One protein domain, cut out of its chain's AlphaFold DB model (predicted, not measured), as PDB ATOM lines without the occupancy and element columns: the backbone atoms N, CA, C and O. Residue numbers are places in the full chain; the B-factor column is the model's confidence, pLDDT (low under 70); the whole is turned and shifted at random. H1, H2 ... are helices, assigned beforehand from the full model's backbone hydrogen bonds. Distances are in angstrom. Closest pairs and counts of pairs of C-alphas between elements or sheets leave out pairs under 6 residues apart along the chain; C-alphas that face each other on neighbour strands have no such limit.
ATOM      1  N   VAL A   2     179.102   0.740   7.565       95.56
ATOM      2  CA  VAL A   2     179.455   1.435   8.810       95.56
ATOM      3  C   VAL A   2     179.875   0.379   9.820       95.56
ATOM      4  O   VAL A   2     179.131  -0.573  10.046       95.56
ATOM      5  N   LEU A   3     181.069   0.530  10.375       96.81
ATOM      6  CA  LEU A   3     181.630  -0.320  11.410       96.81
ATOM      7  C   LEU A   3     181.338   0.307  12.769       96.81
ATOM      8  O   LEU A   3     181.524   1.508  12.964       96.81
ATOM      9  N   ILE A   4     180.871  -0.512  13.700       94.81
ATOM     10  CA  ILE A   4     180.611  -0.113  15.078       94.81
ATOM     11  C   ILE A   4     181.223  -1.182  15.976       94.81
ATOM     12  O   ILE A   4     180.961  -2.369  15.794       94.81
ATOM     13  N   ALA A   5     182.024  -0.744  16.940       94.12
ATOM     14  CA  ALA A   5     182.621  -1.571  17.980       94.12
ATOM     15  C   ALA A   5     182.530  -0.834  19.323       94.12
ATOM     16  O   ALA A   5     182.265   0.370  19.354       94.12
ATOM     17  N   SER A   6     182.729  -1.541  20.436       91.19
ATOM     18  CA  SER A   6     182.794  -0.908  21.763       91.19
ATOM     19  C   SER A   6     183.976   0.058  21.864       91.19
ATOM     20  O   SER A   6     183.825   1.153  22.395       91.19
ATOM     21  N   GLU A   7     185.120  -0.327  21.295       93.06
ATOM     22  CA  GLU A   7     186.332   0.489  21.204       93.06
ATOM     23  C   GLU A   7     186.540   0.941  19.747       93.06
ATOM     24  O   GLU A   7     186.564   0.086  18.854       93.06
ATOM     25  N   PRO A   8     186.688   2.251  19.472       94.19
ATOM     26  CA  PRO A   8     186.853   2.768  18.109       94.19
ATOM     27  C   PRO A   8     188.045   2.163  17.359       94.19
ATOM     28  O   PRO A   8     187.926   1.847  16.174       94.19
ATOM     29  N   ASP A   9     189.161   1.924  18.052       96.00
ATOM     30  CA  ASP A   9     190.398   1.407  17.455       96.00
ATOM     31  C   ASP A   9     190.201   0.036  16.792       96.00
ATOM     32  O   ASP A   9     190.748  -0.225  15.719       96.00
ATOM     33  N   ILE A  10     189.339  -0.816  17.359       96.44
ATOM     34  CA  ILE A  10     188.986  -2.115  16.768       96.44
ATOM     35  C   ILE A  10     188.281  -1.919  15.417       96.44
ATOM     36  O   ILE A  10     188.586  -2.614  14.445       96.44
ATOM     37  N   ALA A  11     187.356  -0.958  15.328       97.31
ATOM     38  CA  ALA A  11     186.658  -0.648  14.082       97.31
ATOM     39  C   ALA A  11     187.593  -0.022  13.033       97.31
ATOM     40  O   ALA A  11     187.416  -0.269  11.841       97.31
ATOM     41  N   ILE A  12     188.596   0.754  13.460       96.75
ATOM     42  CA  ILE A  12     189.614   1.334  12.572       96.75
ATOM     43  C   ILE A  12     190.487   0.234  11.963       96.75
ATOM     44  O   ILE A  12     190.657   0.211  10.743       96.75
ATOM     45  N   LEU A  13     190.986  -0.697  12.783       98.00
ATOM     46  CA  LEU A  13     191.795  -1.829  12.322       98.00
ATOM     47  C   LEU A  13     191.026  -2.688  11.310       98.00
ATOM     48  O   LEU A  13     191.488  -2.869  10.186       98.00
ATOM     49  N   ALA A  14     189.803  -3.107  11.654       97.88
ATOM     50  CA  ALA A  14     188.943  -3.852  10.732       97.88
ATOM     51  C   ALA A  14     188.613  -3.046   9.461       97.88
ATOM     52  O   ALA A  14     188.441  -3.604   8.376       97.88
ATOM     53  N   GLY A  15     188.526  -1.718   9.578       98.00
ATOM     54  CA  GLY A  15     188.351  -0.826   8.442       98.00
ATOM     55  C   GLY A  15     189.533  -0.860   7.474       98.00
ATOM     56  O   GLY A  15     189.305  -0.876   6.265       98.00
ATOM     57  N   GLY A  16     190.762  -0.930   7.989       98.19
ATOM     58  CA  GLY A  16     191.977  -1.126   7.194       98.19
ATOM     59  C   GLY A  16     191.909  -2.402   6.360       98.19
ATOM     60  O   GLY A  16     191.981  -2.329   5.133       98.19
ATOM     61  N   ASP A  17     191.633  -3.536   7.009       98.31
ATOM     62  CA  ASP A  17     191.513  -4.841   6.346       98.31
ATOM     63  C   ASP A  17     190.450  -4.827   5.232       98.31
ATOM     64  O   ASP A  17     190.637  -5.380   4.147       98.31
ATOM     65  N   LEU A  18     189.319  -4.152   5.463       98.25
ATOM     66  CA  LEU A  18     188.256  -4.022   4.465       98.25
ATOM     67  C   LEU A  18     188.672  -3.138   3.282       98.25
ATOM     68  O   LEU A  18     188.347  -3.441   2.132       98.25
ATOM     69  N   LEU A  19     189.385  -2.041   3.525       98.25
ATOM     70  CA  LEU A  19     189.894  -1.203   2.439       98.25
ATOM     71  C   LEU A  19     190.908  -1.974   1.578       98.25
ATOM     72  O   LEU A  19     190.826  -1.916   0.345       98.25
ATOM     73  N   GLU A  20     191.796  -2.746   2.211       98.38
ATOM     74  CA  GLU A  20     192.744  -3.643   1.538       98.38
ATOM     75  C   GLU A  20     192.031  -4.733   0.729       98.38
ATOM     76  O   GLU A  20     192.388  -4.987  -0.423       98.38
ATOM     77  N   ALA A  21     190.948  -5.297   1.268       98.06
ATOM     78  CA  ALA A  21     190.093  -6.261   0.578       98.06
ATOM     79  C   ALA A  21     189.275  -5.658  -0.586       98.06
ATOM     80  O   ALA A  21     188.535  -6.372  -1.266       98.06
ATOM     81  N   GLY A  22     189.395  -4.353  -0.852       98.19
ATOM     82  CA  GLY A  22     188.799  -3.696  -2.015       98.19
ATOM     83  C   GLY A  22     187.489  -2.961  -1.743       98.19
ATOM     84  O   GLY A  22     186.947  -2.332  -2.660       98.19
ATOM     85  N   TYR A  23     186.988  -2.964  -0.506       98.19
ATOM     86  CA  TYR A  23     185.852  -2.124  -0.140       98.19
ATOM     87  C   TYR A  23     186.254  -0.642  -0.251       98.19
ATOM     88  O   TYR A  23     187.398  -0.262  -0.012       98.19
ATOM     89  N   ARG A  24     185.324   0.217  -0.683       96.62
ATOM     90  CA  ARG A  24     185.603   1.649  -0.947       96.62
ATOM     91  C   ARG A  24     184.876   2.607  -0.016       96.62
ATOM     92  O   ARG A  24     185.306   3.737   0.172       96.62
ATOM     93  N   HIS A  25     183.775   2.149   0.564       97.69
ATOM     94  CA  HIS A  25     182.900   2.954   1.408       97.69
ATOM     95  C   HIS A  25     182.818   2.318   2.788       97.69
ATOM     96  O   HIS A  25     181.843   1.632   3.115       97.69
ATOM     97  N   VAL A  26     183.881   2.512   3.562       97.94
ATOM     98  CA  VAL A  26     184.016   2.037   4.936       97.94
ATOM     99  C   VAL A  26     184.044   3.258   5.843       97.94
ATOM    100  O   VAL A  26     184.878   4.142   5.680       97.94
ATOM    101  N   TYR A  27     183.094   3.317   6.765       97.12
ATOM    102  CA  TYR A  27     182.955   4.378   7.753       97.12
ATOM    103  C   TYR A  27     182.932   3.740   9.138       97.12
ATOM    104  O   TYR A  27     182.571   2.572   9.260       97.12
ATOM    105  N   HIS A  28     183.258   4.496  10.174       96.50
ATOM    106  CA  HIS A  28     183.114   4.071  11.565       96.50
ATOM    107  C   HIS A  28     182.508   5.207  12.393       96.50
ATOM    108  O   HIS A  28     182.487   6.358  11.954       96.50
ATOM    109  N   THR A  29     181.975   4.879  13.567       95.81
ATOM    110  CA  THR A  29     181.538   5.882  14.544       95.81
ATOM    111  C   THR A  29     182.714   6.398  15.369       95.81
ATOM    112  O   THR A  29     183.634   5.647  15.673       95.81
ATOM    113  N   ASP A  30     182.655   7.674  15.753       92.19
ATOM    114  CA  ASP A  30     183.741   8.383  16.447       92.19
ATOM    115  C   ASP A  30     184.081   7.754  17.814       92.19
ATOM    116  O   ASP A  30     185.211   7.357  18.066       92.19
ATOM    117  N   ASN A  31     183.065   7.536  18.658       94.69
ATOM    118  CA  ASN A  31     183.196   6.908  19.978       94.69
ATOM    119  C   ASN A  31     182.541   5.520  20.013       94.69
ATOM    120  O   ASN A  31     181.871   5.152  20.982       94.69
ATOM    121  N   GLY A  32     182.670   4.752  18.927       94.31
ATOM    122  CA  GLY A  32     182.171   3.381  18.879       94.31
ATOM    123  C   GLY A  32     180.655   3.300  19.097       94.31
ATOM    124  O   GLY A  32     179.893   4.133  18.594       94.31
ATOM    125  N   TYR A  33     180.199   2.297  19.849       93.31
ATOM    126  CA  TYR A  33     178.774   2.124  20.160       93.31
ATOM    127  C   TYR A  33     178.203   3.269  21.013       93.31
ATOM    128  O   TYR A  33     177.014   3.577  20.909       93.31
ATOM    129  N   ALA A  34     179.034   3.975  21.789       93.62
ATOM    130  CA  ALA A  34     178.578   5.089  22.616       93.62
ATOM    131  C   ALA A  34     178.017   6.251  21.776       93.62
ATOM    132  O   ALA A  34     177.042   6.876  22.190       93.62
ATOM    133  N   THR A  35     178.544   6.492  20.567       94.69
ATOM    134  CA  THR A  35     177.979   7.477  19.622       94.69
ATOM    135  C   THR A  35     176.527   7.153  19.256       94.69
ATOM    136  O   THR A  35     175.692   8.056  19.174       94.69
ATOM    137  N   TRP A  36     176.200   5.870  19.062       93.25
ATOM    138  CA  TRP A  36     174.833   5.423  18.766       93.25
ATOM    139  C   TRP A  36     173.905   5.654  19.961       93.25
ATOM    140  O   TRP A  36     172.802   6.181  19.815       93.25
ATOM    141  N   GLN A  37     174.383   5.305  21.160       93.19
ATOM    142  CA  GLN A  37     173.637   5.474  22.406       93.19
ATOM    143  C   GLN A  37     173.370   6.953  22.717       93.19
ATOM    144  O   GLN A  37     172.237   7.313  23.030       93.19
ATOM    145  N   SER A  38     174.375   7.827  22.582       94.69
ATOM    146  CA  SER A  38     174.234   9.263  22.862       94.69
ATOM    147  C   SER A  38     173.294   9.973  21.893       94.69
ATOM    148  O   SER A  38     172.689  10.980  22.248       94.69
ATOM    149  N   ALA A  39     173.149   9.445  20.676       95.06
ATOM    150  CA  ALA A  39     172.196   9.951  19.697       95.06
ATOM    151  C   ALA A  39     170.737   9.559  20.014       95.06
ATOM    152  O   ALA A  39     169.828   9.958  19.287       95.06
ATOM    153  N   GLY A  40     170.494   8.777  21.077       95.62
ATOM    154  CA  GLY A  40     169.156   8.329  21.467       95.62
ATOM    155  C   GLY A  40     168.520   7.369  20.460       95.62
ATOM    156  O   GLY A  40     167.295   7.255  20.404       95.62
ATOM    157  N   LEU A  41     169.335   6.705  19.634       92.75
ATOM    158  CA  LEU A  41     168.846   5.807  18.597       92.75
ATOM    159  C   LEU A  41     168.337   4.488  19.201       92.75
ATOM    160  O   LEU A  41     168.882   4.013  20.204       92.75
ATOM    161  N   PRO A  42     167.321   3.852  18.583       92.31
ATOM    162  CA  PRO A  42     166.832   2.555  19.026       92.31
ATOM    163  C   PRO A  42     167.955   1.519  19.065       92.31
ATOM    164  O   PRO A  42     168.754   1.407  18.134       92.31
ATOM    165  N   GLN A  43     168.001   0.748  20.144       89.12
ATOM    166  CA  GLN A  43     168.904  -0.388  20.280       89.12
ATOM    167  C   GLN A  43     168.124  -1.658  19.958       89.12
ATOM    168  O   GLN A  43     166.944  -1.770  20.303       89.12
TER     169      GLN A  43
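Overview. This is residues 2 to 43 of the 103 residues of the protein "Rhodanese domain-containing protein" of Cupriavidus necator (strain ATCC 43291 / DSM 13513 / CCUG 52238 / LMG 8453 / N-1) (UniProt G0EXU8). One helix, H1, makes one side of this domain, and the link after it folds back in an extended run to a short helix, H2, near the other end of the longest axis. Beside H1, a short run of the first printed residues, 2 to 3, pairs with residues 27 to 28 of that link, and residues 37 to 43 stick out at the end beyond. The 42 printed residues hold two named helices, H1 then H2, and no named strand; the class is all helix, though only 19 of the 42 residues are in named elements. The whole is only just loose, close to compact, with a radius of gyration of the C-alphas of 11.0 A, and spans 33 by 17 by 14 A.

Along the chain. Find C-alpha 8 at (186.853, 2.768, 18.109); from there H1, residues 8 to 20, runs 18.7 A to C-alpha 20 at (192.744, -3.643, 1.538). Look next for H2, residues 33 to 38, which begins at C-alpha 33 at (178.774, 2.124, 20.160).

Arrangement. Starting from H1, you will find H2 apart from it, but only just, with their closest C-alphas 8.4 A apart. Look at residues 2 to 3 and residues 27 to 28 for a short parallel pairing, in stretches too short to be named strands. In H1 and H2 every O i to N i+4 pair is within hydrogen-bond range.

Size, cuts and confidence. The outline is elongated, only just, and the two C-alphas farthest apart, those of Glu 20 and Gly 40, are 33.1 A apart. The link from H1 to H2, residues 21 to 32, is long. Residues 37 to 43, of which 37 to 38 belong to H2, stand free. The printed part has no cut, and no printed residue is under 70 in pLDDT.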